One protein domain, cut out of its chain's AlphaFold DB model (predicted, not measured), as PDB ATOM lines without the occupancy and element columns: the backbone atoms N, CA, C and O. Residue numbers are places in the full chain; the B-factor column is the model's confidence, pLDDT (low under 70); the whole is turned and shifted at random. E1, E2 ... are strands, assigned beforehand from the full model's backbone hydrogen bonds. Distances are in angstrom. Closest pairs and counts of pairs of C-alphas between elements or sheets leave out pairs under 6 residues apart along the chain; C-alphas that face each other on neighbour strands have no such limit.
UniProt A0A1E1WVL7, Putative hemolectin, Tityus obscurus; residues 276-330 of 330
ATOM      1  N   CYS A 276      32.882  49.770   7.564       90.56
ATOM      2  CA  CYS A 276      31.548  49.732   6.963       90.56
ATOM      3  C   CYS A 276      30.698  48.619   7.578       90.56
ATOM      4  O   CYS A 276      31.211  47.573   7.982       90.56
ATOM      5  N   ILE A 277      29.376  48.805   7.590       87.50
ATOM      6  CA  ILE A 277      28.416  47.772   7.999       87.50
ATOM      7  C   ILE A 277      27.602  47.325   6.786       87.50
ATOM      8  O   ILE A 277      27.138  48.142   5.989       87.50
ATOM      9  N   PHE A 278      27.398  46.017   6.649       87.25
ATOM     10  CA  PHE A 278      26.425  45.441   5.724       87.25
ATOM     11  C   PHE A 278      25.811  44.183   6.340       87.25
ATOM     12  O   PHE A 278      26.541  43.305   6.792       87.25
ATOM     13  N   GLN A 279      24.475  44.097   6.384       85.81
ATOM     14  CA  GLN A 279      23.737  42.959   6.964       85.81
ATOM     15  C   GLN A 279      24.246  42.541   8.362       85.81
ATOM     16  O   GLN A 279      24.468  41.363   8.629       85.81
ATOM     17  N   ASN A 280      24.450  43.522   9.251       79.94
ATOM     18  CA  ASN A 280      24.981  43.350  10.614       79.94
ATOM     19  C   ASN A 280      26.405  42.773  10.708       79.94
ATOM     20  O   ASN A 280      26.843  42.400  11.793       79.94
ATOM     21  N   ARG A 281      27.149  42.723   9.600       87.81
ATOM     22  CA  ARG A 281      28.572  42.387   9.592       87.81
ATOM     23  C   ARG A 281      29.413  43.642   9.385       87.81
ATOM     24  O   ARG A 281      29.094  44.475   8.536       87.81
ATOM     25  N   GLN A 282      30.493  43.736  10.153       89.44
ATOM     26  CA  GLN A 282      31.510  44.775  10.032       89.44
ATOM     27  C   GLN A 282      32.571  44.383   8.997       89.44
ATOM     28  O   GLN A 282      32.983  43.223   8.936       89.44
ATOM     29  N   TYR A 283      32.999  45.366   8.208       92.31
ATOM     30  CA  TYR A 283      34.034  45.268   7.182       92.31
ATOM     31  C   TYR A 283      35.088  46.346   7.440       92.31
ATOM     32  O   TYR A 283      34.731  47.503   7.682       92.31
ATOM     33  N   ALA A 284      36.370  45.980   7.411       93.88
ATOM     34  CA  ALA A 284      37.458  46.944   7.538       93.88
ATOM     35  C   ALA A 284      37.565  47.849   6.297       93.88
ATOM     36  O   ALA A 284      37.074  47.515   5.215       93.88
ATOM     37  N   ALA A 285      38.232  48.995   6.445       94.56
ATOM     38  CA  ALA A 285      38.546  49.862   5.314       94.56
ATOM     39  C   ALA A 285      39.340  49.098   4.235       94.56
ATOM     40  O   ALA A 285      40.243  48.319   4.545       94.56
ATOM     41  N   GLY A 286      38.971  49.295   2.969       95.56
ATOM     42  CA  GLY A 286      39.516  48.577   1.814       95.56
ATOM     43  C   GLY A 286      38.953  47.164   1.605       95.56
ATOM     44  O   GLY A 286      39.250  46.539   0.586       95.56
ATOM     45  N   GLU A 287      38.127  46.629   2.518       96.81
ATOM     46  CA  GLU A 287      37.462  45.349   2.264       96.81
ATOM     47  C   GLU A 287      36.463  45.464   1.114       96.81
ATOM     48  O   GLU A 287      35.711  46.435   0.980       96.81
ATOM     49  N   LYS A 288      36.437  44.405   0.302       95.88
ATOM     50  CA  LYS A 288      35.601  44.311  -0.885       95.88
ATOM     51  C   LYS A 288      34.492  43.291  -0.700       95.88
ATOM     52  O   LYS A 288      34.703  42.198  -0.173       95.88
ATOM     53  N   ARG A 289      33.309  43.621  -1.207       94.31
ATOM     54  CA  ARG A 289      32.172  42.706  -1.316       94.31
ATOM     55  C   ARG A 289      31.566  42.783  -2.705       94.31
ATOM     56  O   ARG A 289      31.644  43.810  -3.372       94.31
ATOM     57  N   ARG A 290      30.906  41.706  -3.123       91.88
ATOM     58  CA  ARG A 290      30.049  41.742  -4.309       91.88
ATOM     59  C   ARG A 290      28.620  42.097  -3.926       91.88
ATOM     60  O   ARG A 290      28.093  41.580  -2.942       91.88
ATOM     61  N   GLN A 291      28.011  42.960  -4.725       89.12
ATOM     62  CA  GLN A 291      26.583  43.239  -4.716       89.12
ATOM     63  C   GLN A 291      26.078  43.035  -6.139       89.12
ATOM     64  O   GLN A 291      26.423  43.798  -7.037       89.12
ATOM     65  N   ASP A 292      25.321  41.960  -6.349       87.06
ATOM     66  CA  ASP A 292      24.943  41.479  -7.678       87.06
ATOM     67  C   ASP A 292      26.185  41.256  -8.565       87.06
ATOM     68  O   ASP A 292      27.060  40.453  -8.231       87.06
ATOM     69  N   CYS A 293      26.285  41.975  -9.683       89.50
ATOM     70  CA  CYS A 293      27.444  41.967 -10.575       89.50
ATOM     71  C   CYS A 293      28.493  43.041 -10.236       89.50
ATOM     72  O   CYS A 293      29.541  43.099 -10.881       89.50
ATOM     73  N   ASN A 294      28.218  43.899  -9.254       93.75
ATOM     74  CA  ASN A 294      29.070  45.019  -8.885       93.75
ATOM     75  C   ASN A 294      30.044  44.656  -7.766       93.75
ATOM     76  O   ASN A 294      29.734  43.870  -6.867       93.75
ATOM     77  N   GLU A 295      31.234  45.247  -7.821       95.88
ATOM     78  CA  GLU A 295      32.221  45.198  -6.745       95.88
ATOM     79  C   GLU A 295      32.088  46.473  -5.913       95.88
ATOM     80  O   GLU A 295      32.074  47.576  -6.457       95.88
ATOM     81  N   CYS A 296      31.949  46.309  -4.601       95.94
ATOM     82  CA  CYS A 296      31.843  47.384  -3.629       95.94
ATOM     83  C   CYS A 296      33.045  47.350  -2.696       95.94
ATOM     84  O   CYS A 296      33.347  46.300  -2.131       95.94
ATOM     85  N   GLU A 297      33.672  48.497  -2.486       96.81
ATOM     86  CA  GLU A 297      34.786  48.683  -1.564       96.81
ATOM     87  C   GLU A 297      34.358  49.579  -0.400       96.81
ATOM     88  O   GLU A 297      33.610  50.546  -0.584       96.81
ATOM     89  N   CYS A 298      34.794  49.230   0.809       94.94
ATOM     90  CA  CYS A 298      34.586  50.058   1.986       94.94
ATOM     91  C   CYS A 298      35.612  51.195   2.020       94.94
ATOM     92  O   CYS A 298      36.804  50.947   2.192       94.94
ATOM     93  N   VAL A 299      35.156  52.441   1.898       93.62
ATOM     94  CA  VAL A 299      36.014  53.633   1.923       93.62
ATOM     95  C   VAL A 299      35.400  54.652   2.875       93.62
ATOM     96  O   VAL A 299      34.245  55.039   2.701       93.62
ATOM     97  N   LYS A 300      36.156  55.080   3.896       91.44
ATOM     98  CA  LYS A 300      35.723  56.088   4.886       91.44
ATOM     99  C   LYS A 300      34.346  55.793   5.502       91.44
ATOM    100  O   LYS A 300      33.478  56.659   5.558       91.44
ATOM    101  N   GLY A 301      34.101  54.540   5.891       89.69
ATOM    102  CA  GLY A 301      32.823  54.115   6.478       89.69
ATOM    103  C   GLY A 301      31.635  54.035   5.506       89.69
ATOM    104  O   GLY A 301      30.525  53.706   5.926       89.69
ATOM    105  N   SER A 302      31.848  54.283   4.210       91.25
ATOM    106  CA  SER A 302      30.822  54.229   3.163       91.25
ATOM    107  C   SER A 302      31.142  53.189   2.088       91.25
ATOM    108  O   SER A 302      32.299  52.885   1.800       91.25
ATOM    109  N   TRP A 303      30.100  52.631   1.466       92.38
ATOM    110  CA  TRP A 303      30.246  51.677   0.365       92.38
ATOM    111  C   TRP A 303      30.359  52.398  -0.977       92.38
ATOM    112  O   TRP A 303      29.418  53.068  -1.400       92.38
ATOM    113  N   TYR A 304      31.469  52.184  -1.678       94.56
ATOM    114  CA  TYR A 304      31.674  52.658  -3.043       94.56
ATOM    115  C   TYR A 304      31.621  51.473  -3.996       94.56
ATOM    116  O   TYR A 304      32.498  50.615  -3.980       94.56
ATOM    117  N   CYS A 305      30.565  51.411  -4.803       95.19
ATOM    118  CA  CYS A 305      30.315  50.305  -5.721       95.19
ATOM    119  C   CYS A 305      30.532  50.717  -7.174       95.19
ATOM    120  O   CYS A 305      30.224  51.845  -7.567       95.19
ATOM    121  N   THR A 306      30.986  49.775  -7.999       95.00
ATOM    122  CA  THR A 306      30.872  49.908  -9.454       95.00
ATOM    123  C   THR A 306      29.402  50.028  -9.862       95.00
ATOM    124  O   THR A 306      28.515  49.551  -9.154       95.00
ATOM    125  N   ASN A 307      29.141  50.650 -11.014       94.00
ATOM    126  CA  ASN A 307      27.789  50.833 -11.547       94.00
ATOM    127  C   ASN A 307      27.625  50.133 -12.902       94.00
ATOM    128  O   ASN A 307      27.347  50.758 -13.925       94.00
ATOM    129  N   ASN A 308      27.874  48.827 -12.914       93.19
ATOM    130  CA  ASN A 308      27.679  47.989 -14.085       93.19
ATOM    131  C   ASN A 308      26.202  47.580 -14.187       93.19
ATOM    132  O   ASN A 308      25.595  47.234 -13.166       93.19
ATOM    133  N   PRO A 309      25.620  47.573 -15.400       90.38
ATOM    134  CA  PRO A 309      24.283  47.042 -15.614       90.38
ATOM    135  C   PRO A 309      24.290  45.530 -15.360       90.38
ATOM    136  O   PRO A 309      24.909  44.769 -16.103       90.38
ATOM    137  N   CYS A 310      23.617  45.098 -14.293       89.44
ATOM    138  CA  CYS A 310      23.525  43.687 -13.934       89.44
ATOM    139  C   CYS A 310      22.376  42.993 -14.669       89.44
ATOM    140  O   CYS A 310      21.300  43.559 -14.854       89.44
ATOM    141  N   GLU A 311      22.602  41.742 -15.064       88.56
ATOM    142  CA  GLU A 311      21.563  40.894 -15.642       88.56
ATOM    143  C   GLU A 311      20.581  40.441 -14.552       88.56
ATOM    144  O   GLU A 311      20.991  39.962 -13.494       88.56
ATOM    145  N   ALA A 312      19.280  40.550 -14.826       90.12
ATOM    146  CA  ALA A 312      18.233  39.960 -14.001       90.12
ATOM    147  C   ALA A 312      17.744  38.660 -14.651       90.12
ATOM    148  O   ALA A 312      17.413  38.637 -15.837       90.12
ATOM    149  N   ARG A 313      17.653  37.575 -13.874       89.81
ATOM    150  CA  ARG A 313      17.286  36.250 -14.387       89.81
ATOM    151  C   ARG A 313      15.991  35.740 -13.765       89.81
ATOM    152  O   ARG A 313      15.911  35.558 -12.557       89.81
ATOM    153  N   CYS A 314      15.017  35.414 -14.611       93.00
ATOM    154  CA  CYS A 314      13.845  34.624 -14.242       93.00
ATOM    155  C   CYS A 314      14.105  33.145 -14.556       93.00
ATOM    156  O   CYS A 314      14.687  32.817 -15.593       93.00
ATOM    157  N   VAL A 315      13.670  32.238 -13.680       93.81
ATOM    158  CA  VAL A 315      13.794  30.787 -13.892       93.81
ATOM    159  C   VAL A 315      12.431  30.131 -13.738       93.81
ATOM    160  O   VAL A 315      11.783  30.301 -12.712       93.81
ATOM    161  N   ALA A 316      12.028  29.352 -14.739       93.69
ATOM    162  CA  ALA A 316      10.935  28.391 -14.649       93.69
ATOM    163  C   ALA A 316      11.546  26.987 -14.733       93.69
ATOM    164  O   ALA A 316      12.212  26.668 -15.719       93.69
ATOM    165  N   SER A 317      11.391  26.179 -13.684       90.38
ATOM    166  CA  SER A 317      11.992  24.845 -13.594       90.38
ATOM    167  C   SER A 317      10.988  23.804 -13.094       90.38
ATOM    168  O   SER A 317      10.263  24.018 -12.120       90.38
ATOM    169  N   GLY A 318      10.950  22.645 -13.754       86.25
ATOM    170  CA  GLY A 318       9.952  21.609 -13.485       86.25
ATOM    171  C   GLY A 318       8.522  22.074 -13.788       86.25
ATOM    172  O   GLY A 318       8.315  22.987 -14.582       86.25
ATOM    173  N   ASN A 319       7.532  21.438 -13.153       82.88
ATOM    174  CA  ASN A 319       6.127  21.686 -13.483       82.88
ATOM    175  C   ASN A 319       5.533  22.950 -12.849       82.88
ATOM    176  O   ASN A 319       4.524  23.390 -13.369       82.88
ATOM    177  N   ASN A 320       6.107  23.505 -11.768       85.25
ATOM    178  CA  ASN A 320       5.520  24.632 -11.018       85.25
ATOM    179  C   ASN A 320       6.529  25.427 -10.148       85.25
ATOM    180  O   ASN A 320       6.104  26.053  -9.187       85.25
ATOM    181  N   HIS A 321       7.844  25.398 -10.411       93.00
ATOM    182  CA  HIS A 321       8.788  26.223  -9.635       93.00
ATOM    183  C   HIS A 321       9.217  27.436 -10.445       93.00
ATOM    184  O   HIS A 321       9.892  27.296 -11.472       93.00
ATOM    185  N   TYR A 322       8.881  28.619  -9.947       93.19
ATOM    186  CA  TYR A 322       9.290  29.874 -10.555       93.19
ATOM    187  C   TYR A 322      10.180  30.653  -9.595       93.19
ATOM    188  O   TYR A 322       9.968  30.682  -8.387       93.19
ATOM    189  N   THR A 323      11.211  31.295 -10.125       94.19
ATOM    190  CA  THR A 323      11.963  32.339  -9.427       94.19
ATOM    191  C   THR A 323      11.839  33.603 -10.261       94.19
ATOM    192  O   THR A 323      12.248  33.603 -11.423       94.19
ATOM    193  N   THR A 324      11.220  34.644  -9.701       93.12
ATOM    194  CA  THR A 324      11.036  35.937 -10.379       93.12
ATOM    195  C   THR A 324      12.375  36.650 -10.578       93.12
ATOM    196  O   THR A 324      13.376  36.276  -9.966       93.12
ATOM    197  N   PHE A 325      12.392  37.713 -11.390       91.44
ATOM    198  CA  PHE A 325      13.574  38.568 -11.564       91.44
ATOM    199  C   PHE A 325      14.104  39.139 -10.235       91.44
ATOM    200  O   PHE A 325      15.313  39.241 -10.065       91.44
ATOM    201  N   ASP A 326      13.214  39.405  -9.274       89.50
ATOM    202  CA  ASP A 326      13.555  39.880  -7.920       89.50
ATOM    203  C   ASP A 326      13.874  38.748  -6.917       89.50
ATOM    204  O   ASP A 326      13.897  38.957  -5.706       89.50
ATOM    205  N   GLY A 327      14.056  37.510  -7.392       85.62
ATOM    206  CA  GLY A 327      14.443  36.368  -6.560       85.62
ATOM    207  C   GLY A 327      13.317  35.744  -5.726       85.62
ATOM    208  O   GLY A 327      13.580  34.839  -4.927       85.62
ATOM    209  N   LYS A 328      12.057  36.165  -5.905       91.00
ATOM    210  CA  LYS A 328      10.912  35.559  -5.212       91.00
ATOM    211  C   LYS A 328      10.643  34.169  -5.780       91.00
ATOM    212  O   LYS A 328      10.418  34.023  -6.980       91.00
ATOM    213  N   LYS A 329      10.637  33.159  -4.911       90.75
ATOM    214  CA  LYS A 329      10.272  31.783  -5.269       90.75
ATOM    215  C   LYS A 329       8.754  31.610  -5.172       90.75
ATOM    216  O   LYS A 329       8.178  31.989  -4.151       90.75
ATOM    217  N   ILE A 330       8.135  31.097  -6.235       88.12
ATOM    218  CA  ILE A 330       6.691  30.839  -6.379       88.12
ATOM    219  C   ILE A 330       6.490  29.363  -6.687       88.12
ATOM    220  O   ILE A 330       7.260  28.843  -7.535       88.12
TER     221      ILE A 330
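What this domain is: This is residues 276 to 330 of the 330 residues of the protein "Putative hemolectin" of Tityus obscurus (UniProt A0A1E1WVL7). Two small lobes of strands are joined by a single stretched-out piece of chain, residues 306 to 314. The larger lobe holds the hairpin E1 and E2 and a three-stranded sheet, with the hairpin near the end of the sheet where E4 turns into E5; the smaller lobe holds the hairpin E6 and E7, with residues 324 to 330 looping back beside it. The printed part has 55 residues with no named helix and seven named strands, E1 to E7 in order along the chain, an all-strand domain in which 26 residues, under half, are in named elements. The larger sheet has the order E3, E4, E5 and is antiparallel, as are the two hairpins. The whole is only just extended, close to loose, with a radius of gyration of the C-alphas of 15.6 A, and it is flat, spanning 48 by 25 by 11 A.

Where its parts are: E1, residues 276 to 278, begins at C-alpha 276 at (31.548, 49.732, 6.963) and is 6.8 A long. E2, residues 281 to 283, measures 6.6 A. E3, residues 288 to 291, measures 9.9 A. E4, residues 294 to 299, is the longest strand at 15.5 A and ends at C-alpha 299 at (36.014, 53.633, 1.923). E5, residues 302 to 305, measures 9.7 A. E6, residues 315 to 317, measures 6.2 A. E7, residues 321 to 323, measures 6.9 A and ends at C-alpha 323 at (11.963, 32.339, -9.427).

How they stand to each other: E1 and E2 form a hairpin at 146 degrees, with N 276 and O 283 2.9 A apart, within hydrogen-bond range. The closest C-alphas of E1 and E4 are those of Cys 276 and Cys 298, 5.8 A apart. The closest C-alphas of E1 and E5 are those of Cys 276 and Ser 302, at 5.9 A. E3, E4 and E5 form a meander, each strand the antiparallel neighbour of the one before, with E4 the inner strand. E3 and E4 stand at 139 degrees, with N 289 and O 296 at 2.8 A. E4 and E5 stand at 152 degrees, with N 297 and O 304 at 2.8 A. E6 and E7 form a hairpin at 168 degrees, with N 323 and O 315 at 2.8 A. E5 and E6 are apart, and E4 is apart from both E6 and E7.

The domain as a whole: The two C-alphas farthest apart are those of Lys 300 and Asn 319, at 49.0 A. The link from E5 to E6, with 9 residues, is short but not tight; the other links are tight. The printed part has no cut and ends at residue 330, the chain's last. The mean pLDDT of the printed part is 91.3, and no printed residue is under 70.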